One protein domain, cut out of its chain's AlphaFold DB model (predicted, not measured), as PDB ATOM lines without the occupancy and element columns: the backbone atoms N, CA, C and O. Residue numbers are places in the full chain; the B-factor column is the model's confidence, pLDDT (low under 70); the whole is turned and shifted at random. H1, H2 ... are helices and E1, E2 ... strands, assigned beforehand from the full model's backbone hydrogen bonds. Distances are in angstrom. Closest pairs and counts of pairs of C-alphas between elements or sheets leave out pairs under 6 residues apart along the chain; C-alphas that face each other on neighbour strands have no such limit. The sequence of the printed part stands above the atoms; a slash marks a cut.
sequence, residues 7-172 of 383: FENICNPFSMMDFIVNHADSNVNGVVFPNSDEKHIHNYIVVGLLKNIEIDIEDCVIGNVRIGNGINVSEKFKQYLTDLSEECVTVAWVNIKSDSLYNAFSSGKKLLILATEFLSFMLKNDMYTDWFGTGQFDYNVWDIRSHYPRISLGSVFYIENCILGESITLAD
ATOM      1  N   PHE A   7     245.109 234.495 242.637       79.75
ATOM      2  CA  PHE A   7     244.982 235.390 243.781       79.75
ATOM      3  C   PHE A   7     246.195 235.195 244.689       79.75
ATOM      4  O   PHE A   7     246.534 234.061 245.034       79.75
ATOM      5  N   GLU A   8     246.838 236.287 245.090       78.62
ATOM      6  CA  GLU A   8     248.039 236.260 245.922       78.62
ATOM      7  C   GLU A   8     247.886 237.190 247.119       78.62
ATOM      8  O   GLU A   8     247.431 238.325 246.989       78.62
ATOM      9  N   ASN A   9     248.274 236.687 248.294       76.88
ATOM     10  CA  ASN A   9     248.276 237.417 249.564       76.88
ATOM     11  C   ASN A   9     246.936 238.068 249.946       76.88
ATOM     12  O   ASN A   9     246.928 238.973 250.772       76.88
ATOM     13  N   ILE A  10     245.809 237.606 249.383       77.75
ATOM     14  CA  ILE A  10     244.476 238.119 249.716       77.75
ATOM     15  C   ILE A  10     244.211 237.862 251.201       77.75
ATOM     16  O   ILE A  10     244.018 236.719 251.619       77.75
ATOM     17  N   CYS A  11     244.195 238.931 251.995       66.06
ATOM     18  CA  CYS A  11     243.995 238.848 253.437       66.06
ATOM     19  C   CYS A  11     242.513 238.651 253.773       66.06
ATOM     20  O   CYS A  11     242.179 238.050 254.795       66.06
ATOM     21  N   ASN A  12     241.620 239.144 252.907       72.06
ATOM     22  CA  ASN A  12     240.179 239.111 253.118       72.06
ATOM     23  C   ASN A  12     239.431 238.376 251.980       72.06
ATOM     24  O   ASN A  12     239.372 238.887 250.857       72.06
ATOM     25  N   PRO A  13     238.771 237.231 252.257       72.38
ATOM     26  CA  PRO A  13     237.943 236.514 251.281       72.38
ATOM     27  C   PRO A  13     236.835 237.370 250.642       72.38
ATOM     28  O   PRO A  13     236.433 237.113 249.506       72.38
ATOM     29  N   PHE A  14     236.350 238.405 251.337       73.19
ATOM     30  CA  PHE A  14     235.332 239.314 250.806       73.19
ATOM     31  C   PHE A  14     235.855 240.181 249.656       73.19
ATOM     32  O   PHE A  14     235.109 240.426 248.713       73.19
ATOM     33  N   SER A  15     237.137 240.566 249.665       71.31
ATOM     34  CA  SER A  15     237.763 241.305 248.558       71.31
ATOM     35  C   SER A  15     237.780 240.482 247.266       71.31
ATOM     36  O   SER A  15     237.565 241.006 246.175       71.31
ATOM     37  N   MET A  16     237.985 239.167 247.390       76.19
ATOM     38  CA  MET A  16     237.920 238.232 246.267       76.19
ATOM     39  C   MET A  16     236.482 238.068 245.752       76.19
ATOM     40  O   MET A  16     236.264 238.078 244.542       76.19
ATOM     41  N   MET A  17     235.495 237.947 246.646       73.69
ATOM     42  CA  MET A  17     234.083 237.830 246.253       73.69
ATOM     43  C   MET A  17     233.554 239.105 245.591       73.69
ATOM     44  O   MET A  17     232.884 239.010 244.565       73.69
ATOM     45  N   ASP A  18     233.890 240.283 246.124       75.00
ATOM     46  CA  ASP A  18     233.573 241.577 245.507       75.00
ATOM     47  C   ASP A  18     234.147 241.658 244.086       75.00
ATOM     48  O   ASP A  18     233.429 241.981 243.137       75.00
ATOM     49  N   PHE A  19     235.411 241.258 243.904       76.88
ATOM     50  CA  PHE A  19     236.024 241.217 242.582       76.88
ATOM     51  C   PHE A  19     235.291 240.269 241.629       76.88
ATOM     52  O   PHE A  19     234.926 240.675 240.531       76.88
ATOM     53  N   ILE A  20     235.027 239.025 242.039       76.06
ATOM     54  CA  ILE A  20     234.389 238.012 241.182       76.06
ATOM     55  C   ILE A  20     232.966 238.423 240.780       76.06
ATOM     56  O   ILE A  20     232.597 238.284 239.612       76.06
ATOM     57  N   VAL A  21     232.162 238.924 241.723       69.88
ATOM     58  CA  VAL A  21     230.759 239.286 241.469       69.88
ATOM     59  C   VAL A  21     230.665 240.484 240.528       69.88
ATOM     60  O   VAL A  21     229.926 240.421 239.539       69.88
ATOM     61  N   ASN A  22     231.433 241.543 240.793       70.25
ATOM     62  CA  ASN A  22     231.416 242.746 239.964       70.25
ATOM     63  C   ASN A  22     232.079 242.512 238.593       70.25
ATOM     64  O   ASN A  22     231.643 243.071 237.587       70.25
ATOM     65  N   HIS A  23     233.100 241.652 238.516       70.81
ATOM     66  CA  HIS A  23     233.750 241.291 237.252       70.81
ATOM     67  C   HIS A  23     232.860 240.450 236.328       70.81
ATOM     68  O   HIS A  23     232.987 240.546 235.114       70.81
ATOM     69  N   ALA A  24     231.909 239.683 236.863       64.12
ATOM     70  CA  ALA A  24     230.991 238.872 236.061       64.12
ATOM     71  C   ALA A  24     229.889 239.671 235.319       64.12
ATOM     72  O   ALA A  24     228.955 239.053 234.812       64.12
ATOM     73  N   ASP A  25     229.954 241.013 235.281       55.72
ATOM     74  CA  ASP A  25     228.915 241.917 234.734       55.72
ATOM     75  C   ASP A  25     227.502 241.558 235.235       55.72
ATOM     76  O   ASP A  25     226.493 241.644 234.531       55.72
ATOM     77  N   SER A  26     227.420 241.105 236.488       51.69
ATOM     78  CA  SER A  26     226.175 240.642 237.105       51.69
ATOM     79  C   SER A  26     225.196 241.789 237.398       51.69
ATOM     80  O   SER A  26     224.070 241.547 237.831       51.69
ATOM     81  N   ASN A  27     225.602 243.040 237.136       44.81
ATOM     82  CA  ASN A  27     224.865 244.264 237.454       44.81
ATOM     83  C   ASN A  27     224.579 244.428 238.966       44.81
ATOM     84  O   ASN A  27     223.758 245.259 239.362       44.81
ATOM     85  N   VAL A  28     225.247 243.638 239.816       50.47
ATOM     86  CA  VAL A  28     225.159 243.711 241.277       50.47
ATOM     87  C   VAL A  28     226.119 244.794 241.754       50.47
ATOM     88  O   VAL A  28     227.257 244.517 242.105       50.47
ATOM     89  N   ASN A  29     225.671 246.047 241.761       44.56
ATOM     90  CA  ASN A  29     226.443 247.129 242.363       44.56
ATOM     91  C   ASN A  29     226.283 247.078 243.887       44.56
ATOM     92  O   ASN A  29     225.180 247.270 244.395       44.56
ATOM     93  N   GLY A  30     227.383 246.872 244.613       49.47
ATOM     94  CA  GLY A  30     227.404 247.011 246.070       49.47
ATOM     95  C   GLY A  30     227.004 245.746 246.820       49.47
ATOM     96  O   GLY A  30     226.023 245.745 247.563       49.47
ATOM     97  N   VAL A  31     227.794 244.679 246.683       53.50
ATOM     98  CA  VAL A  31     227.742 243.590 247.662       53.50
ATOM     99  C   VAL A  31     228.238 244.150 249.000       53.50
ATOM    100  O   VAL A  31     229.427 244.387 249.190       53.50
ATOM    101  N   VAL A  32     227.303 244.447 249.902       52.81
ATOM    102  CA  VAL A  32     227.606 244.921 251.257       52.81
ATOM    103  C   VAL A  32     227.813 243.695 252.133       52.81
ATOM    104  O   VAL A  32     226.886 242.909 252.339       52.81
ATOM    105  N   PHE A  33     229.035 243.514 252.625       57.50
ATOM    106  CA  PHE A  33     229.365 242.414 253.523       57.50
ATOM    107  C   PHE A  33     229.320 242.903 254.982       57.50
ATOM    108  O   PHE A  33     229.654 244.055 255.254       57.50
ATOM    109  N   PRO A  34     228.920 242.064 255.952       48.62
ATOM    110  CA  PRO A  34     228.938 242.453 257.361       48.62
ATOM    111  C   PRO A  34     230.355 242.882 257.787       48.62
ATOM    112  O   PRO A  34     231.308 242.154 257.514       48.62
ATOM    113  N   ASN A  35     230.489 244.031 258.462       51.19
ATOM    114  CA  ASN A  35     231.754 244.679 258.869       51.19
ATOM    115  C   ASN A  35     232.603 245.315 257.739       51.19
ATOM    116  O   ASN A  35     233.787 245.564 257.949       51.19
ATOM    117  N   SER A  36     232.040 245.611 256.559       54.12
ATOM    118  CA  SER A  36     232.748 246.310 255.463       54.12
ATOM    119  C   SER A  36     232.613 247.843 255.484       54.12
ATOM    120  O   SER A  36     232.806 248.483 254.449       54.12
ATOM    121  N   ASP A  37     232.222 248.435 256.615       48.91
ATOM    122  CA  ASP A  37     231.800 249.845 256.689       48.91
ATOM    123  C   ASP A  37     232.951 250.854 256.515       48.91
ATOM    124  O   ASP A  37     232.711 252.011 256.174       48.91
ATOM    125  N   GLU A  38     234.206 250.416 256.643       56.50
ATOM    126  CA  GLU A  38     235.386 251.228 256.334       56.50
ATOM    127  C   GLU A  38     236.095 250.702 255.083       56.50
ATOM    128  O   GLU A  38     237.020 249.891 255.142       56.50
ATOM    129  N   LYS A  39     235.670 251.178 253.909       63.50
ATOM    130  CA  LYS A  39     236.454 250.971 252.690       63.50
ATOM    131  C   LYS A  39     237.627 251.948 252.664       63.50
ATOM    132  O   LYS A  39     237.479 253.116 252.301       63.50
ATOM    133  N   HIS A  40     238.799 251.482 253.072       72.38
ATOM    134  CA  HIS A  40     240.014 252.284 252.999       72.38
ATOM    135  C   HIS A  40     240.442 252.494 251.544       72.38
ATOM    136  O   HIS A  40     240.514 251.554 250.753       72.38
ATOM    137  N   ILE A  41     240.751 253.747 251.199       83.56
ATOM    138  CA  ILE A  41     241.302 254.083 249.888       83.56
ATOM    139  C   ILE A  41     242.783 253.707 249.884       83.56
ATOM    140  O   ILE A  41     243.589 254.327 250.581       83.56
ATOM    141  N   HIS A  42     243.146 252.725 249.067       85.44
ATOM    142  CA  HIS A  42     244.528 252.302 248.860       85.44
ATOM    143  C   HIS A  42     245.033 252.712 247.473       85.44
ATOM    144  O   HIS A  42     244.253 253.023 246.569       85.44
ATOM    145  N   ASN A  43     246.359 252.723 247.314       88.88
ATOM    146  CA  ASN A  43     246.992 252.832 246.003       88.88
ATOM    147  C   ASN A  43     247.108 251.435 245.394       88.88
ATOM    148  O   ASN A  43     247.577 250.509 246.057       88.88
ATOM    149  N   TYR A  44     246.724 251.321 244.131       89.19
ATOM    150  CA  TYR A  44     246.814 250.101 243.352       89.19
ATOM    151  C   TYR A  44     247.647 250.338 242.102       89.19
ATOM    152  O   TYR A  44     247.488 251.371 241.452       89.19
ATOM    153  N   ILE A  45     248.474 249.368 241.733       89.88
ATOM    154  CA  ILE A  45     249.088 249.296 240.408       89.88
ATOM    155  C   ILE A  45     248.200 248.401 239.551       89.88
ATOM    156  O   ILE A  45     247.883 247.287 239.957       89.88
ATOM    157  N   VAL A  46     247.794 248.883 238.377       89.75
ATOM    158  CA  VAL A  46     247.090 248.091 237.360       89.75
ATOM    159  C   VAL A  46     247.981 248.000 236.135       89.75
ATOM    160  O   VAL A  46     248.417 249.028 235.621       89.75
ATOM    161  N   VAL A  47     248.225 246.784 235.665       88.94
ATOM    162  CA  VAL A  47     249.129 246.468 234.558       88.94
ATOM    163  C   VAL A  47     248.367 245.672 233.512       88.94
ATOM    164  O   VAL A  47     247.631 244.749 233.857       88.94
ATOM    165  N   GLY A  48     248.560 246.009 232.243       88.06
ATOM    166  CA  GLY A  48     248.062 245.248 231.104       88.06
ATOM    167  C   GLY A  48     249.165 245.036 230.074       88.06
ATOM    168  O   GLY A  48     250.069 245.860 229.933       88.06
ATOM    169  N   LEU A  49     249.099 243.917 229.358       85.25
ATOM    170  CA  LEU A  49     250.044 243.623 228.277       85.25
ATOM    171  C   LEU A  49     249.661 244.370 227.007       85.25
ATOM    172  O   LEU A  49     248.486 244.384 226.658       85.25
ATOM    173  N   LEU A  50     250.624 244.926 226.279       83.25
ATOM    174  CA  LEU A  50     250.381 245.433 224.931       83.25
ATOM    175  C   LEU A  50     250.728 244.368 223.891       83.25
ATOM    176  O   LEU A  50     251.715 243.651 224.013       83.25
ATOM    177  N   LYS A  51     249.895 244.268 222.856       81.31
ATOM    178  CA  LYS A  51     250.100 243.382 221.708       81.31
ATOM    179  C   LYS A  51     250.542 244.187 220.494       81.31
ATOM    180  O   LYS A  51     250.038 245.292 220.269       81.31
ATOM    181  N   ASN A  52     251.390 243.575 219.668       78.38
ATOM    182  CA  ASN A  52     251.863 244.111 218.387       78.38
ATOM    183  C   ASN A  52     252.661 245.422 218.519       78.38
ATOM    184  O   ASN A  52     252.604 246.268 217.627       78.38
ATOM    185  N   ILE A  53     253.367 245.608 219.637       79.31
ATOM    186  CA  ILE A  53     254.287 246.728 219.837       79.31
ATOM    187  C   ILE A  53     255.452 246.312 220.729       79.31
ATOM    188  O   ILE A  53     255.264 245.740 221.803       79.31
ATOM    189  N   GLU A  54     256.656 246.663 220.300       79.38
ATOM    190  CA  GLU A  54     257.873 246.540 221.089       79.38
ATOM    191  C   GLU A  54     258.417 247.942 221.352       79.38
ATOM    192  O   GLU A  54     258.634 248.717 220.420       79.38
ATOM    193  N   ILE A  55     258.551 248.296 222.629       75.38
ATOM    194  CA  ILE A  55     259.077 249.593 223.050       75.38
ATOM    195  C   ILE A  55     260.453 249.364 223.668       75.38
ATOM    196  O   ILE A  55     260.561 248.825 224.767       75.38
ATOM    197  N   ASP A  56     261.488 249.808 222.955       69.62
ATOM    198  CA  ASP A  56     262.891 249.778 223.391       69.62
ATOM    199  C   ASP A  56     263.362 251.171 223.853       69.62
ATOM    200  O   ASP A  56     264.407 251.686 223.462       69.62
ATOM    201  N   ILE A  57     262.521 251.843 224.643       69.25
ATOM    202  CA  ILE A  57     262.862 253.086 225.346       69.25
ATOM    203  C   ILE A  57     262.535 252.928 226.829       69.25
ATOM    204  O   ILE A  57     261.593 252.223 227.187       69.25
ATOM    205  N   GLU A  58     263.336 253.572 227.682       62.12
ATOM    206  CA  GLU A  58     263.342 253.339 229.133       62.12
ATOM    207  C   GLU A  58     261.986 253.643 229.794       62.12
ATOM    208  O   GLU A  58     261.520 252.840 230.596       62.12
ATOM    209  N   ASP A  59     261.316 254.733 229.397       63.59
ATOM    210  CA  ASP A  59     259.957 255.066 229.841       63.59
ATOM    211  C   ASP A  59     259.188 255.845 228.754       63.59
ATOM    212  O   ASP A  59     259.523 256.988 228.425       63.59
ATOM    213  N   CYS A  60     258.106 255.266 228.223       80.69
ATOM    214  CA  CYS A  60     257.096 256.002 227.457       80.69
ATOM    215  C   CYS A  60     255.950 256.404 228.396       80.69
ATOM    216  O   CYS A  60     255.357 255.552 229.057       80.69
ATOM    217  N   VAL A  61     255.618 257.697 228.472       83.62
ATOM    218  CA  VAL A  61     254.594 258.206 229.400       83.62
ATOM    219  C   VAL A  61     253.483 258.923 228.640       83.62
ATOM    220  O   VAL A  61     253.730 259.892 227.925       83.62
ATOM    221  N   ILE A  62     252.243 258.472 228.835       84.69
ATOM    222  CA  ILE A  62     251.027 259.074 228.276       84.69
ATOM    223  C   ILE A  62     250.113 259.453 229.444       84.69
ATOM    224  O   ILE A  62     249.388 258.626 230.004       84.69
ATOM    225  N   GLY A  63     250.172 260.723 229.850       86.12
ATOM    226  CA  GLY A  63     249.476 261.203 231.045       86.12
ATOM    227  C   GLY A  63     249.960 260.477 232.304       86.12
ATOM    228  O   GLY A  63     251.119 260.603 232.685       86.12
ATOM    229  N   ASN A  64     249.070 259.708 232.940       87.38
ATOM    230  CA  ASN A  64     249.384 258.911 234.135       87.38
ATOM    231  C   ASN A  64     249.756 257.452 233.820       87.38
ATOM    232  O   ASN A  64     250.056 256.692 234.742       87.38
ATOM    233  N   VAL A  65     249.691 257.049 232.549       90.19
ATOM    234  CA  VAL A  65     250.022 255.694 232.104       90.19
ATOM    235  C   VAL A  65     251.482 255.658 231.677       90.19
ATOM    236  O   VAL A  65     251.934 256.515 230.917       90.19
ATOM    237  N   ARG A  66     252.212 254.660 232.162       89.38
ATOM    238  CA  ARG A  66     253.579 254.358 231.735       89.38
ATOM    239  C   ARG A  66     253.575 253.105 230.878       89.38
ATOM    240  O   ARG A  66     252.768 252.209 231.117       89.38
ATOM    241  N   ILE A  67     254.447 253.062 229.882       87.81
ATOM    242  CA  ILE A  67     254.560 251.968 228.927       87.81
ATOM    243  C   ILE A  67     256.041 251.665 228.711       87.81
ATOM    244  O   ILE A  67     256.835 252.574 228.471       87.81
ATOM    245  N   GLY A  68     256.405 250.391 228.793       82.81
ATOM    246  CA  GLY A  68     257.784 249.939 228.654       82.81
ATOM    247  C   GLY A  68     257.984 248.561 229.271       82.81
ATOM    248  O   GLY A  68     257.022 247.815 229.457       82.81
ATOM    249  N   ASN A  69     259.233 248.249 229.616       75.06
ATOM    250  CA  ASN A  69     259.637 246.940 230.148       75.06
ATOM    251  C   ASN A  69     260.100 246.998 231.622       75.06
ATOM    252  O   ASN A  69     260.299 245.964 232.254       75.06
ATOM    253  N   GLY A  70     260.269 248.200 232.190       68.81
ATOM    254  CA  GLY A  70     260.901 248.438 233.497       68.81
ATOM    255  C   GLY A  70     259.994 248.321 234.730       68.81
ATOM    256  O   GLY A  70     260.284 248.940 235.755       68.81
ATOM    257  N   ILE A  71     258.879 247.589 234.666       73.56
ATOM    258  CA  ILE A  71     257.932 247.544 235.787       73.56
ATOM    259  C   ILE A  71     258.434 246.658 236.942       73.56
ATOM    260  O   ILE A  71     258.913 245.540 236.740       73.56
ATOM    261  N   ASN A  72     258.274 247.135 238.180       69.62
ATOM    262  CA  ASN A  72     258.494 246.325 239.376       69.62
ATOM    263  C   ASN A  72     257.160 245.740 239.864       69.62
ATOM    264  O   ASN A  72     256.295 246.474 240.332       69.62
ATOM    265  N   VAL A  73     257.003 244.430 239.707       70.50
ATOM    266  CA  VAL A  73     255.796 243.629 239.982       70.50
ATOM    267  C   VAL A  73     256.208 242.310 240.629       70.50
ATOM    268  O   VAL A  73     257.395 241.961 240.603       70.50
ATOM    269  N   SER A  74     255.250 241.556 241.180       69.50
ATOM    270  CA  SER A  74     255.551 240.270 241.814       69.50
ATOM    271  C   SER A  74     256.308 239.315 240.878       69.50
ATOM    272  O   SER A  74     256.034 239.221 239.678       69.50
ATOM    273  N   GLU A  75     257.259 238.559 241.434       69.62
ATOM    274  CA  GLU A  75     258.044 237.572 240.674       69.62
ATOM    275  C   GLU A  75     257.163 236.501 240.019       69.62
ATOM    276  O   GLU A  75     257.465 236.028 238.927       69.62
ATOM    277  N   LYS A  76     256.024 236.162 240.633       68.19
ATOM    278  CA  LYS A  76     255.045 235.244 240.044       68.19
ATOM    279  C   LYS A  76     254.359 235.829 238.819       68.19
ATOM    280  O   LYS A  76     254.142 235.096 237.861       68.19
ATOM    281  N   PHE A  77     254.051 237.126 238.805       70.69
ATOM    282  CA  PHE A  77     253.538 237.762 237.596       70.69
ATOM    283  C   PHE A  77     254.612 237.804 236.501       70.69
ATOM    284  O   PHE A  77     254.311 237.462 235.365       70.69
ATOM    285  N   LYS A  78     255.881 238.090 236.832       72.31
ATOM    286  CA  LYS A  78     256.991 238.006 235.857       72.31
ATOM    287  C   LYS A  78     257.155 236.598 235.272       72.31
ATOM    288  O   LYS A  78     257.320 236.450 234.062       72.31
ATOM    289  N   GLN A  79     257.063 235.562 236.106       69.75
ATOM    290  CA  GLN A  79     257.054 234.164 235.656       69.75
ATOM    291  C   GLN A  79     255.840 233.876 234.769       69.75
ATOM    292  O   GLN A  79     256.002 233.352 233.675       69.75
ATOM    293  N   TYR A  80     254.648 234.318 235.175       68.56
ATOM    294  CA  TYR A  80     253.423 234.174 234.389       68.56
ATOM    295  C   TYR A  80     253.525 234.856 233.015       68.56
ATOM    296  O   TYR A  80     253.062 234.304 232.023       68.56
ATOM    297  N   LEU A  81     254.160 236.030 232.933       68.31
ATOM    298  CA  LEU A  81     254.461 236.710 231.668       68.31
ATOM    299  C   LEU A  81     255.448 235.923 230.805       68.31
ATOM    300  O   LEU A  81     255.258 235.827 229.597       68.31
ATOM    301  N   THR A  82     256.473 235.338 231.426       67.06
ATOM    302  CA  THR A  82     257.460 234.498 230.732       67.06
ATOM    303  C   THR A  82     256.801 233.236 230.166       67.06
ATOM    304  O   THR A  82     257.080 232.859 229.035       67.06
ATOM    305  N   ASP A  83     255.862 232.636 230.901       64.75
ATOM    306  CA  ASP A  83     255.095 231.456 230.475       64.75
ATOM    307  C   ASP A  83     254.061 231.767 229.373       64.75
ATOM    308  O   ASP A  83     253.610 230.870 228.658       64.75
ATOM    309  N   LEU A  84     253.656 233.034 229.227       60.00
ATOM    310  CA  LEU A  84     252.715 233.505 228.204       60.00
ATOM    311  C   LEU A  84     253.366 233.737 226.827       60.00
ATOM    312  O   LEU A  84     252.669 234.169 225.908       60.00
ATOM    313  N   SER A  85     254.666 233.466 226.678       51.25
ATOM    314  CA  SER A  85     255.478 233.850 225.523       51.25
ATOM    315  C   SER A  85     255.055 233.203 224.194       51.25
ATOM    316  O   SER A  85     255.534 232.132 223.828       51.25
ATOM    317  N   GLU A  86     254.268 233.941 223.417       48.75
ATOM    318  CA  GLU A  86     254.526 234.144 221.989       48.75
ATOM    319  C   GLU A  86     254.530 235.675 221.738       48.75
ATOM    320  O   GLU A  86     253.489 236.327 221.747       48.75
ATOM    321  N   GLU A  87     255.737 236.250 221.622       51.72
ATOM    322  CA  GLU A  87     256.067 237.541 220.974       51.72
ATOM    323  C   GLU A  87     255.461 238.881 221.489       51.72
ATOM    324  O   GLU A  87     254.939 239.650 220.687       51.72
ATOM    325  N   CYS A  88     255.581 239.251 222.777       54.09
ATOM    326  CA  CYS A  88     255.614 240.680 223.204       54.09
ATOM    327  C   CYS A  88     255.947 240.857 224.703       54.09
ATOM    328  O   CYS A  88     255.305 240.237 225.547       54.09
ATOM    329  N   VAL A  89     256.903 241.743 225.038       66.75
ATOM    330  CA  VAL A  89     257.343 242.052 226.427       66.75
ATOM    331  C   VAL A  89     256.776 243.386 226.948       66.75
ATOM    332  O   VAL A  89     256.783 243.644 228.151       66.75
ATOM    333  N   THR A  90     256.223 244.220 226.062       81.25
ATOM    334  CA  THR A  90     255.764 245.568 226.413       81.25
ATOM    335  C   THR A  90     254.536 245.534 227.324       81.25
ATOM    336  O   THR A  90     253.474 245.018 226.958       81.25
ATOM    337  N   VAL A  91     254.642 246.168 228.493       86.25
ATOM    338  CA  VAL A  91     253.528 246.367 229.428       86.25
ATOM    339  C   VAL A  91     253.142 247.837 229.516       86.25
ATOM    340  O   VAL A  91     253.974 248.727 229.354       86.25
ATOM    341  N   ALA A  92     251.872 248.090 229.818       89.31
ATOM    342  CA  ALA A  92     251.369 249.397 230.210       89.31
ATOM    343  C   ALA A  92     250.843 249.329 231.646       89.31
ATOM    344  O   ALA A  92     250.151 248.373 232.006       89.31
ATOM    345  N   TRP A  93     251.144 250.332 232.469       91.69
ATOM    346  CA  TRP A  93     250.683 250.371 233.854       91.69
ATOM    347  C   TRP A  93     250.296 251.759 234.343       91.69
ATOM    348  O   TRP A  93     250.751 252.787 233.841       91.69
ATOM    349  N   VAL A  94     249.428 251.774 235.351       93.38
ATOM    350  CA  VAL A  94     248.884 252.988 235.959       93.38
ATOM    351  C   VAL A  94     248.655 252.796 237.455       93.38
ATOM    352  O   VAL A  94     248.261 251.720 237.904       93.38
ATOM    353  N   ASN A  95     248.875 253.865 238.221       91.94
ATOM    354  CA  ASN A  95     248.583 253.909 239.651       91.94
ATOM    355  C   ASN A  95     247.186 254.494 239.886       91.94
ATOM    356  O   ASN A  95     246.918 255.630 239.493       91.94
ATOM    357  N   ILE A  96     246.310 253.747 240.558       91.94
ATOM    358  CA  ILE A  96     244.921 254.125 240.831       91.94
ATOM    359  C   ILE A  96     244.668 254.146 242.332       91.94
ATOM    360  O   ILE A  96     244.978 253.194 243.041       91.94
ATOM    361  N   LYS A  97     244.048 255.222 242.817       91.00
ATOM    362  CA  LYS A  97     243.480 255.267 244.167       91.00
ATOM    363  C   LYS A  97     242.063 254.726 244.127       91.00
ATOM    364  O   LYS A  97     241.242 255.242 243.374       91.00
ATOM    365  N   SER A  98     241.788 253.701 244.919       88.56
ATOM    366  CA  SER A  98     240.496 253.017 244.909       88.56
ATOM    367  C   SER A  98     240.159 252.462 246.285       88.56
ATOM    368  O   SER A  98     241.034 252.300 247.129       88.56
ATOM    369  N   ASP A  99     238.886 252.169 246.496       85.19
ATOM    370  CA  ASP A  99     238.333 251.546 247.696       85.19
ATOM    371  C   ASP A  99     238.260 250.004 247.584       85.19
ATOM    372  O   ASP A  99     237.903 249.319 248.540       85.19
ATOM    373  N   SER A 100     238.559 249.456 246.401       83.38
ATOM    374  CA  SER A 100     238.522 248.023 246.090       83.38
ATOM    375  C   SER A 100     239.418 247.665 244.897       83.38
ATOM    376  O   SER A 100     239.686 248.501 244.022       83.38
ATOM    377  N   LEU A 101     239.825 246.389 244.829       84.38
ATOM    378  CA  LEU A 101     240.576 245.810 243.705       84.38
ATOM    379  C   LEU A 101     239.800 245.913 242.383       84.38
ATOM    380  O   LEU A 101     240.391 246.212 241.348       84.38
ATOM    381  N   TYR A 102     238.478 245.712 242.408       83.94
ATOM    382  CA  TYR A 102     237.652 245.782 241.201       83.94
ATOM    383  C   TYR A 102     237.531 247.207 240.662       83.94
ATOM    384  O   TYR A 102     237.731 247.430 239.470       83.94
ATOM    385  N   ASN A 103     237.254 248.190 241.523       84.25
ATOM    386  CA  ASN A 103     237.162 249.583 241.084       84.25
ATOM    387  C   ASN A 103     238.517 250.105 240.582       84.25
ATOM    388  O   ASN A 103     238.551 250.881 239.619       84.25
ATOM    389  N   ALA A 104     239.624 249.629 241.171       87.50
ATOM    390  CA  ALA A 104     240.971 249.901 240.681       87.50
ATOM    391  C   ALA A 104     241.171 249.302 239.287       87.50
ATOM    392  O   ALA A 104     241.536 250.027 238.367       87.50
ATOM    393  N   PHE A 105     240.857 248.014 239.113       87.62
ATOM    394  CA  PHE A 105     240.923 247.318 237.830       87.62
ATOM    395  C   PHE A 105     240.071 247.992 236.751       87.62
ATOM    396  O   PHE A 105     240.579 248.290 235.677       87.62
ATOM    397  N   SER A 106     238.797 248.278 237.030       84.06
ATOM    398  CA  SER A 106     237.856 248.870 236.073       84.06
ATOM    399  C   SER A 106     238.315 250.259 235.621       84.06
ATOM    400  O   SER A 106     238.368 250.550 234.423       84.06
ATOM    401  N   SER A 107     238.718 251.111 236.569       86.88
ATOM    402  CA  SER A 107     239.239 252.450 236.269       86.88
ATOM    403  C   SER A 107     240.598 252.402 235.565       86.88
ATOM    404  O   SER A 107     240.818 253.127 234.596       86.88
ATOM    405  N   GLY A 108     241.497 251.525 236.017       89.75
ATOM    406  CA  GLY A 108     242.820 251.328 235.432       89.75
ATOM    407  C   GLY A 108     242.742 250.807 234.000       89.75
ATOM    408  O   GLY A 108     243.318 251.417 233.105       89.75
ATOM    409  N   LYS A 109     241.950 249.756 233.752       88.50
ATOM    410  CA  LYS A 109     241.702 249.182 232.419       88.50
ATOM    411  C   LYS A 109     241.247 250.250 231.424       88.50
ATOM    412  O   LYS A 109     241.791 250.314 230.328       88.50
ATOM    413  N   LYS A 110     240.313 251.127 231.812       87.44
ATOM    414  CA  LYS A 110     239.857 252.242 230.960       87.44
ATOM    415  C   LYS A 110     241.001 253.178 230.567       87.44
ATOM    416  O   LYS A 110     241.120 253.529 229.398       87.44
ATOM    417  N   LEU A 111     241.856 253.558 231.515       90.19
ATOM    418  CA  LEU A 111     243.006 254.426 231.238       90.19
ATOM    419  C   LEU A 111     244.055 253.739 230.358       90.19
ATOM    420  O   LEU A 111     244.584 254.374 229.450       90.19
ATOM    421  N   LEU A 112     244.322 252.450 230.587       90.88
ATOM    422  CA  LEU A 112     245.235 251.669 229.751       90.88
ATOM    423  C   LEU A 112     244.722 251.552 228.307       90.88
ATOM    424  O   LEU A 112     245.508 251.709 227.373       90.88
ATOM    425  N   ILE A 113     243.413 251.337 228.108       86.94
ATOM    426  CA  ILE A 113     242.785 251.326 226.775       86.94
ATOM    427  C   ILE A 113     242.972 252.683 226.090       86.94
ATOM    428  O   ILE A 113     243.533 252.728 224.998       86.94
ATOM    429  N   LEU A 114     242.605 253.782 226.759       87.62
ATOM    430  CA  LEU A 114     242.735 255.135 226.205       87.62
ATOM    431  C   LEU A 114     244.186 255.482 225.840       87.62
ATOM    432  O   LEU A 114     244.439 256.049 224.779       87.62
ATOM    433  N   ALA A 115     245.153 255.124 226.688       89.31
ATOM    434  CA  ALA A 115     246.569 255.343 226.400       89.31
ATOM    435  C   ALA A 115     247.048 254.509 225.202       89.31
ATOM    436  O   ALA A 115     247.814 255.003 224.379       89.31
ATOM    437  N   THR A 116     246.567 253.270 225.069       88.06
ATOM    438  CA  THR A 116     246.888 252.396 223.930       88.06
ATOM    439  C   THR A 116     246.307 252.938 222.624       88.06
ATOM    440  O   THR A 116     246.982 252.950 221.593       88.06
ATOM    441  N   GLU A 117     245.063 253.416 222.658       86.69
ATOM    442  CA  GLU A 117     244.407 254.062 221.518       86.69
ATOM    443  C   GLU A 117     245.139 255.341 221.113       86.69
ATOM    444  O   GLU A 117     245.418 255.538 219.929       86.69
ATOM    445  N   PHE A 118     245.524 256.167 222.091       86.38
ATOM    446  CA  PHE A 118     246.315 257.370 221.856       86.38
ATOM    447  C   PHE A 118     247.690 257.044 221.264       86.38
ATOM    448  O   PHE A 118     248.098 257.671 220.292       86.38
ATOM    449  N   LEU A 119     248.383 256.023 221.777       84.69
ATOM    450  CA  LEU A 119     249.657 255.564 221.221       84.69
ATOM    451  C   LEU A 119     249.503 255.098 219.767       84.69
ATOM    452  O   LEU A 119     250.298 255.479 218.910       84.69
ATOM    453  N   SER A 120     248.454 254.322 219.464       83.31
ATOM    454  CA  SER A 120     248.163 253.903 218.088       83.31
ATOM    455  C   SER A 120     247.854 255.093 217.181       83.31
ATOM    456  O   SER A 120     248.273 255.097 216.025       83.31
ATOM    457  N   PHE A 121     247.141 256.099 217.691       79.88
ATOM    458  CA  PHE A 121     246.881 257.339 216.971       79.88
ATOM    459  C   PHE A 121     248.180 258.102 216.684       79.88
ATOM    460  O   PHE A 121     248.418 258.446 215.530       79.88
ATOM    461  N   MET A 122     249.044 258.300 217.682       78.62
ATOM    462  CA  MET A 122     250.308 259.031 217.530       78.62
ATOM    463  C   MET A 122     251.270 258.343 216.554       78.62
ATOM    464  O   MET A 122     251.825 258.997 215.683       78.62
ATOM    465  N   LEU A 123     251.420 257.017 216.618       76.56
ATOM    466  CA  LEU A 123     252.304 256.273 215.704       76.56
ATOM    467  C   LEU A 123     251.809 256.247 214.247       76.56
ATOM    468  O   LEU A 123     252.588 255.996 213.328       76.56
ATOM    469  N   LYS A 124     250.512 256.489 214.030       75.06
ATOM    470  CA  LYS A 124     249.910 256.633 212.693       75.06
ATOM    471  C   LYS A 124     249.899 258.079 212.195       75.06
ATOM    472  O   LYS A 124     249.582 258.295 211.031       75.06
ATOM    473  N   ASN A 125     250.194 259.049 213.063       69.00
ATOM    474  CA  ASN A 125     250.155 260.477 212.766       69.00
ATOM    475  C   ASN A 125     251.440 261.140 213.293       69.00
ATOM    476  O   ASN A 125     251.473 261.672 214.400       69.00
ATOM    477  N   ASP A 126     252.490 261.133 212.476       58.91
ATOM    478  CA  ASP A 126     253.787 261.783 212.726       58.91
ATOM    479  C   ASP A 126     253.729 263.324 212.656       58.91
ATOM    480  O   ASP A 126     254.628 264.015 213.127       58.91
ATOM    481  N   MET A 127     252.619 263.888 212.176       56.06
ATOM    482  CA  MET A 127     252.426 265.333 212.006       56.06
ATOM    483  C   MET A 127     252.530 266.191 213.283       56.06
ATOM    484  O   MET A 127     252.678 267.412 213.192       56.06
ATOM    485  N   TYR A 128     252.427 265.598 214.478       54.25
ATOM    486  CA  TYR A 128     252.442 266.356 215.736       54.25
ATOM    487  C   TYR A 128     253.793 267.025 216.026       54.25
ATOM    488  O   TYR A 128     253.815 268.130 216.570       54.25
ATOM    489  N   THR A 129     254.911 266.398 215.656       53.00
ATOM    490  CA  THR A 129     256.252 266.965 215.877       53.00
ATOM    491  C   THR A 129     256.553 268.134 214.944       53.00
ATOM    492  O   THR A 129     257.211 269.090 215.356       53.00
ATOM    493  N   ASP A 130     255.996 268.101 213.733       51.62
ATOM    494  CA  ASP A 130     256.267 269.076 212.676       51.62
ATOM    495  C   ASP A 130     255.441 270.358 212.811       51.62
ATOM    496  O   ASP A 130     255.936 271.454 212.552       51.62
ATOM    497  N   TRP A 131     254.179 270.255 213.242       53.72
ATOM    498  CA  TRP A 131     253.297 271.421 213.374       53.72
ATOM    499  C   TRP A 131     253.486 272.209 214.669       53.72
ATOM    500  O   TRP A 131     253.259 273.419 214.678       53.72
ATOM    501  N   PHE A 132     253.918 271.556 215.750       58.81
ATOM    502  CA  PHE A 132     254.112 272.204 217.051       58.81
ATOM    503  C   PHE A 132     255.588 272.468 217.397       58.81
ATOM    504  O   PHE A 132     255.875 272.988 218.475       58.81
ATOM    505  N   GLY A 133     256.520 272.179 216.476       52.72
ATOM    506  CA  GLY A 133     257.918 272.624 216.540       52.72
ATOM    507  C   GLY A 133     258.762 271.978 217.644       52.72
ATOM    508  O   GLY A 133     259.733 272.581 218.098       52.72
ATOM    509  N   THR A 134     258.400 270.779 218.106       56.44
ATOM    510  CA  THR A 134     259.094 270.098 219.215       56.44
ATOM    511  C   THR A 134     260.222 269.162 218.762       56.44
ATOM    512  O   THR A 134     260.867 268.551 219.610       56.44
ATOM    513  N   GLY A 135     260.482 269.043 217.455       56.78
ATOM    514  CA  GLY A 135     261.549 268.213 216.881       56.78
ATOM    515  C   GLY A 135     262.177 268.836 215.629       56.78
ATOM    516  O   GLY A 135     261.640 269.787 215.066       56.78
ATOM    517  N   GLN A 136     263.341 268.328 215.208       56.00
ATOM    518  CA  GLN A 136     263.943 268.702 213.921       56.00
ATOM    519  C   GLN A 136     263.041 268.216 212.769       56.00
ATOM    520  O   GLN A 136     262.637 267.058 212.754       56.00
ATOM    521  N   PHE A 137     262.745 269.123 211.835       52.47
ATOM    522  CA  PHE A 137     261.733 269.072 210.763       52.47
ATOM    523  C   PHE A 137     261.914 267.990 209.665       52.47
ATOM    524  O   PHE A 137     261.388 268.149 208.566       52.47
ATOM    525  N   ASP A 138     262.658 266.911 209.914       53.41
ATOM    526  CA  ASP A 138     263.124 265.996 208.857       53.41
ATOM    527  C   ASP A 138     262.396 264.635 208.796       53.41
ATOM    528  O   ASP A 138     262.812 263.759 208.036       53.41
ATOM    529  N   TYR A 139     261.304 264.425 209.545       53.72
ATOM    530  CA  TYR A 139     260.709 263.086 209.706       53.72
ATOM    531  C   TYR A 139     259.189 262.996 209.491       53.72
ATOM    532  O   TYR A 139     258.532 262.215 210.173       53.72
ATOM    533  N   ASN A 140     258.629 263.698 208.497       52.59
ATOM    534  CA  ASN A 140     257.357 263.255 207.902       52.59
ATOM    535  C   ASN A 140     257.627 262.000 207.067       52.59
ATOM    536  O   ASN A 140     257.902 262.072 205.865       52.59
ATOM    537  N   VAL A 141     257.577 260.840 207.708       56.09
ATOM    538  CA  VAL A 141     257.659 259.554 207.034       56.09
ATOM    539  C   VAL A 141     256.329 258.866 207.260       56.09
ATOM    540  O   VAL A 141     256.153 258.105 208.209       56.09
ATOM    541  N   TRP A 142     255.401 259.094 206.328       59.03
ATOM    542  CA  TRP A 142     254.234 258.235 206.189       59.03
ATOM    543  C   TRP A 142     254.723 256.791 206.004       59.03
ATOM    544  O   TRP A 142     255.152 256.398 204.918       59.03
ATOM    545  N   ASP A 143     254.721 256.014 207.087       62.47
ATOM    546  CA  ASP A 143     255.177 254.631 207.086       62.47
ATOM    547  C   ASP A 143     253.973 253.697 207.090       62.47
ATOM    548  O   ASP A 143     253.300 253.482 208.100       62.47
ATOM    549  N   ILE A 144     253.704 253.075 205.945       65.38
ATOM    550  CA  ILE A 144     252.634 252.083 205.833       65.38
ATOM    551  C   ILE A 144     252.826 250.918 206.823       65.38
ATOM    552  O   ILE A 144     251.849 250.310 207.253       65.38
ATOM    553  N   ARG A 145     254.064 250.620 207.246       66.38
ATOM    554  CA  ARG A 145     254.367 249.549 208.205       66.38
ATOM    555  C   ARG A 145     253.844 249.856 209.604       66.38
ATOM    556  O   ARG A 145     253.489 248.910 210.295       66.38
ATOM    557  N   SER A 146     253.708 251.127 209.998       64.25
ATOM    558  CA  SER A 146     253.095 251.501 211.286       64.25
ATOM    559  C   SER A 146     251.567 251.324 211.300       64.25
ATOM    560  O   SER A 146     250.944 251.327 212.362       64.25
ATOM    561  N   HIS A 147     250.940 251.117 210.133       64.81
ATOM    562  CA  HIS A 147     249.488 250.963 210.009       64.81
ATOM    563  C   HIS A 147     249.006 249.518 210.189       64.81
ATOM    564  O   HIS A 147     247.852 249.308 210.574       64.81
ATOM    565  N   TYR A 148     249.858 248.532 209.893       66.12
ATOM    566  CA  TYR A 148     249.490 247.114 209.877       66.12
ATOM    567  C   TYR A 148     249.457 246.437 211.254       66.12
ATOM    568  O   TYR A 148     248.488 245.713 211.504       66.12
ATOM    569  N   PRO A 149     250.420 246.645 212.177       71.75
ATOM    570  CA  PRO A 149     250.266 246.129 213.524       71.75
ATOM    571  C   PRO A 149     249.176 246.935 214.230       71.75
ATOM    572  O   PRO A 149     249.326 248.116 214.556       71.75
ATOM    573  N   ARG A 150     248.029 246.293 214.473       75.75
ATOM    574  CA  ARG A 150     246.995 246.876 215.324       75.75
ATOM    575  C   ARG A 150     247.446 246.747 216.771       75.75
ATOM    576  O   ARG A 150     247.226 245.716 217.410       75.75
ATOM    577  N   ILE A 151     248.081 247.804 217.258       81.56
ATOM    578  CA  ILE A 151     248.431 247.950 218.668       81.56
ATOM    579  C   ILE A 151     247.142 247.844 219.475       81.56
ATOM    580  O   ILE A 151     246.135 248.485 219.155       81.56
ATOM    581  N   SER A 152     247.147 246.973 220.472       81.31
ATOM    582  CA  SER A 152     245.977 246.732 221.308       81.31
ATOM    583  C   SER A 152     246.397 246.299 222.698       81.31
ATOM    584  O   SER A 152     247.467 245.723 222.888       81.31
ATOM    585  N   LEU A 153     245.534 246.578 223.668       82.94
ATOM    586  CA  LEU A 153     245.682 246.054 225.010       82.94
ATOM    587  C   LEU A 153     245.273 244.578 224.983       82.94
ATOM    588  O   LEU A 153     244.197 244.217 224.505       82.94
ATOM    589  N   GLY A 154     246.168 243.722 225.445       77.88
ATOM    590  CA  GLY A 154     245.921 242.315 225.671       77.88
ATOM    591  C   GLY A 154     244.908 242.089 226.788       77.88
ATOM    592  O   GLY A 154     244.432 243.001 227.455       77.88
ATOM    593  N   SER A 155     244.574 240.826 226.981       76.62
ATOM    594  CA  SER A 155     243.536 240.395 227.908       76.62
ATOM    595  C   SER A 155     244.059 240.014 229.287       76.62
ATOM    596  O   SER A 155     243.273 239.759 230.189       76.62
ATOM    597  N   VAL A 156     245.373 239.927 229.466       81.19
ATOM    598  CA  VAL A 156     245.974 239.583 230.752       81.19
ATOM    599  C   VAL A 156     246.253 240.861 231.520       81.19
ATOM    600  O   VAL A 156     246.915 241.768 231.010       81.19
ATOM    601  N   PHE A 157     245.770 240.890 232.758       84.12
ATOM    602  CA  PHE A 157     245.925 242.003 233.674       84.12
ATOM    603  C   PHE A 157     246.493 241.545 235.008       84.12
ATOM    604  O   PHE A 157     246.181 240.455 235.493       84.12
ATOM    605  N   TYR A 158     247.275 242.430 235.613       86.12
ATOM    606  CA  TYR A 158     247.755 242.317 236.980       86.12
ATOM    607  C   TYR A 158     247.310 243.537 237.772       86.12
ATOM    608  O   TYR A 158     247.452 244.668 237.305       86.12
ATOM    609  N   ILE A 159     246.752 243.312 238.957       87.94
ATOM    610  CA  ILE A 159     246.398 244.375 239.896       87.94
ATOM    611  C   ILE A 159     247.041 244.069 241.237       87.94
ATOM    612  O   ILE A 159     246.888 242.960 241.738       87.94
ATOM    613  N   GLU A 160     247.693 245.055 241.844       87.94
ATOM    614  CA  GLU A 160     248.331 244.930 243.155       87.94
ATOM    615  C   GLU A 160     247.957 246.101 244.058       87.94
ATOM    616  O   GLU A 160     248.050 247.255 243.651       87.94
ATOM    617  N   ASN A 161     247.571 245.811 245.298       84.81
ATOM    618  CA  ASN A 161     247.480 246.789 246.372       84.81
ATOM    619  C   ASN A 161     248.885 247.078 246.914       84.81
ATOM    620  O   ASN A 161     249.473 246.232 247.586       84.81
ATOM    621  N   CYS A 162     249.400 248.289 246.700       84.19
ATOM    622  CA  CYS A 162     250.776 248.639 247.061       84.19
ATOM    623  C   CYS A 162     251.038 248.672 248.577       84.19
ATOM    624  O   CYS A 162     252.190 248.764 248.992       84.19
ATOM    625  N   ILE A 163     249.989 248.682 249.405       82.12
ATOM    626  CA  ILE A 163     250.101 248.744 250.869       82.12
ATOM    627  C   ILE A 163     250.006 247.343 251.470       82.12
ATOM    628  O   ILE A 163     250.813 246.982 252.321       82.12
ATOM    629  N   LEU A 164     249.014 246.563 251.034       82.00
ATOM    630  CA  LEU A 164     248.741 245.237 251.596       82.00
ATOM    631  C   LEU A 164     249.491 244.106 250.874       82.00
ATOM    632  O   LEU A 164     249.556 242.998 251.396       82.00
ATOM    633  N   GLY A 165     250.031 244.357 249.676       78.50
ATOM    634  CA  GLY A 165     250.659 243.332 248.831       78.50
ATOM    635  C   GLY A 165     249.670 242.312 248.249       78.50
ATOM    636  O   GLY A 165     250.086 241.296 247.689       78.50
ATOM    637  N   GLU A 166     248.364 242.557 248.403       84.31
ATOM    638  CA  GLU A 166     247.285 241.777 247.792       84.31
ATOM    639  C   GLU A 166     247.328 241.956 246.279       84.31
ATOM    640  O   GLU A 166     247.272 243.090 245.801       84.31
ATOM    641  N   SER A 167     247.377 240.867 245.515       83.44
ATOM    642  CA  SER A 167     247.360 240.968 244.058       83.44
ATOM    643  C   SER A 167     246.498 239.920 243.369       83.44
ATOM    644  O   SER A 167     246.208 238.847 243.906       83.44
ATOM    645  N   ILE A 168     246.041 240.280 242.171       84.00
ATOM    646  CA  ILE A 168     245.226 239.451 241.290       84.00
ATOM    647  C   ILE A 168     245.852 239.482 239.901       84.00
ATOM    648  O   ILE A 168     245.999 240.553 239.312       84.00
ATOM    649  N   THR A 169     246.137 238.304 239.353       82.06
ATOM    650  CA  THR A 169     246.433 238.127 237.929       82.06
ATOM    651  C   THR A 169     245.239 237.448 237.281       82.06
ATOM    652  O   THR A 169     244.827 236.366 237.704       82.06
ATOM    653  N   LEU A 170     244.671 238.058 236.245       78.50
ATOM    654  CA  LEU A 170     243.544 237.486 235.516       78.50
ATOM    655  C   LEU A 170     243.741 237.588 234.008       78.50
ATOM    656  O   LEU A 170     244.351 238.530 233.509       78.50
ATOM    657  N   ALA A 171     243.157 236.637 233.287       75.44
ATOM    658  CA  ALA A 171     242.814 236.828 231.889       75.44
ATOM    659  C   ALA A 171     241.356 237.299 231.829       75.44
ATOM    660  O   ALA A 171     240.440 236.555 232.172       75.44
ATOM    661  N   ASP A 172     241.147 238.532 231.395       69.38
ATOM    662  CA  ASP A 172     239.849 239.174 231.163       69.38
ATOM    663  C   ASP A 172     239.043 238.485 230.039       69.38
ATOM    664  O   ASP A 172     237.853 238.727 229.892       69.38
TER     665      ASP A 172
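What this domain is: This is residues 7 to 172 of the 383 residues of an uncharacterized protein of Ruminococcus sp. AM26-12LB (UniProt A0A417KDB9). A strongly twisted sheet of six strands curls round one long helix, H3, on one face, while the short helix H2 lies over E5 on the opposite face. At one end H1 packs on residues 101 to 102 of H3; at the other, H4 and the link after it make an arm, of which residues 131 to 136 stick out. The sheet's order is E2 E3 E4 E1 E5 E6, antiparallel throughout. The 166 printed residues, of mixed class, have four named helices and six named strands, in the order H1 E1 E2 E3 H2 E4 H3 H4 E5 E6. The whole is only just compact, close to loose, with a radius of gyration of the C-alphas of 18.4 A, and elongated, spanning 63 by 33 by 28 A.

How they stand to each other: Start at inner strand E1, residues 42 to 51. Beside it, antiparallel, find E4, residues 91 to 98, with N 44 and O 96 2.8 A apart, and E5, residues 152 to 161, with N 47 and O 158 2.8 A apart. E5 bends by 72 degrees at residue 155. E4's other neighbour, antiparallel to it, is E3, residues 65 to 68, with N 66 and O 93 at 2.9 A; E3 forms a hairpin with its antiparallel neighbour E2, residues 60 to 62, an edge strand, with N 60 and O 67 at 3.0 A. E6, residues 167 to 171, the other edge strand, forms a hairpin with E5, N 159 and O 168 being 2.9 A apart; residues 7 to 8 pair antiparallel with its residues 167 to 168. H3, residues 101 to 124, is on the sheet; its closest C-alpha pair with E4 is Ala 104 and Ser 98, 5.3 A. On the opposite face, H2, residues 75 to 83, runs along E5 at 11 degrees on the local plane, at a height over the sheet of 9.8 A; the closest C-alphas are those of Phe 77 and Tyr 158, 7.4 A. H1, residues 13 to 23, touches H3 at its residues 101 to 102 alone, at a steep tilt of 45 degrees, the same way; the closest C-alphas are those of Phe 19 and Tyr 102, 5.0 A. H4, residues 127 to 131, is close to H3 but not clearly touching, C-alphas 122 and 128 being 7.8 A apart. E4, H3, H4 and E5 form a split strand-helix-strand unit, two strands running the same way with E1 between them, its crossover right-handed. In H1, H2, H3 and H4 every O i to N i+4 pair is within hydrogen-bond range.

Where its parts are: Find C-alpha 13 at (237.943, 236.514, 251.281), where H1 begins. H3 runs 34.1 A from C-alpha 101 at (240.576, 245.810, 243.705). E1 measures 29.1 A, E5 25.1 A and E4 21.3 A; E6 ends at C-alpha 171, (242.814, 236.828, 231.889).

The domain as a whole: The C-alphas farthest apart, Pro 34 and Asp 138, are 63.8 A apart. The printed part has no cut; H1 to E1 and H4 to E5 are long links. Mean pLDDT of the printed part is 73.6, with 63 residues under 70, among them 24 to 39 and 125 to 148.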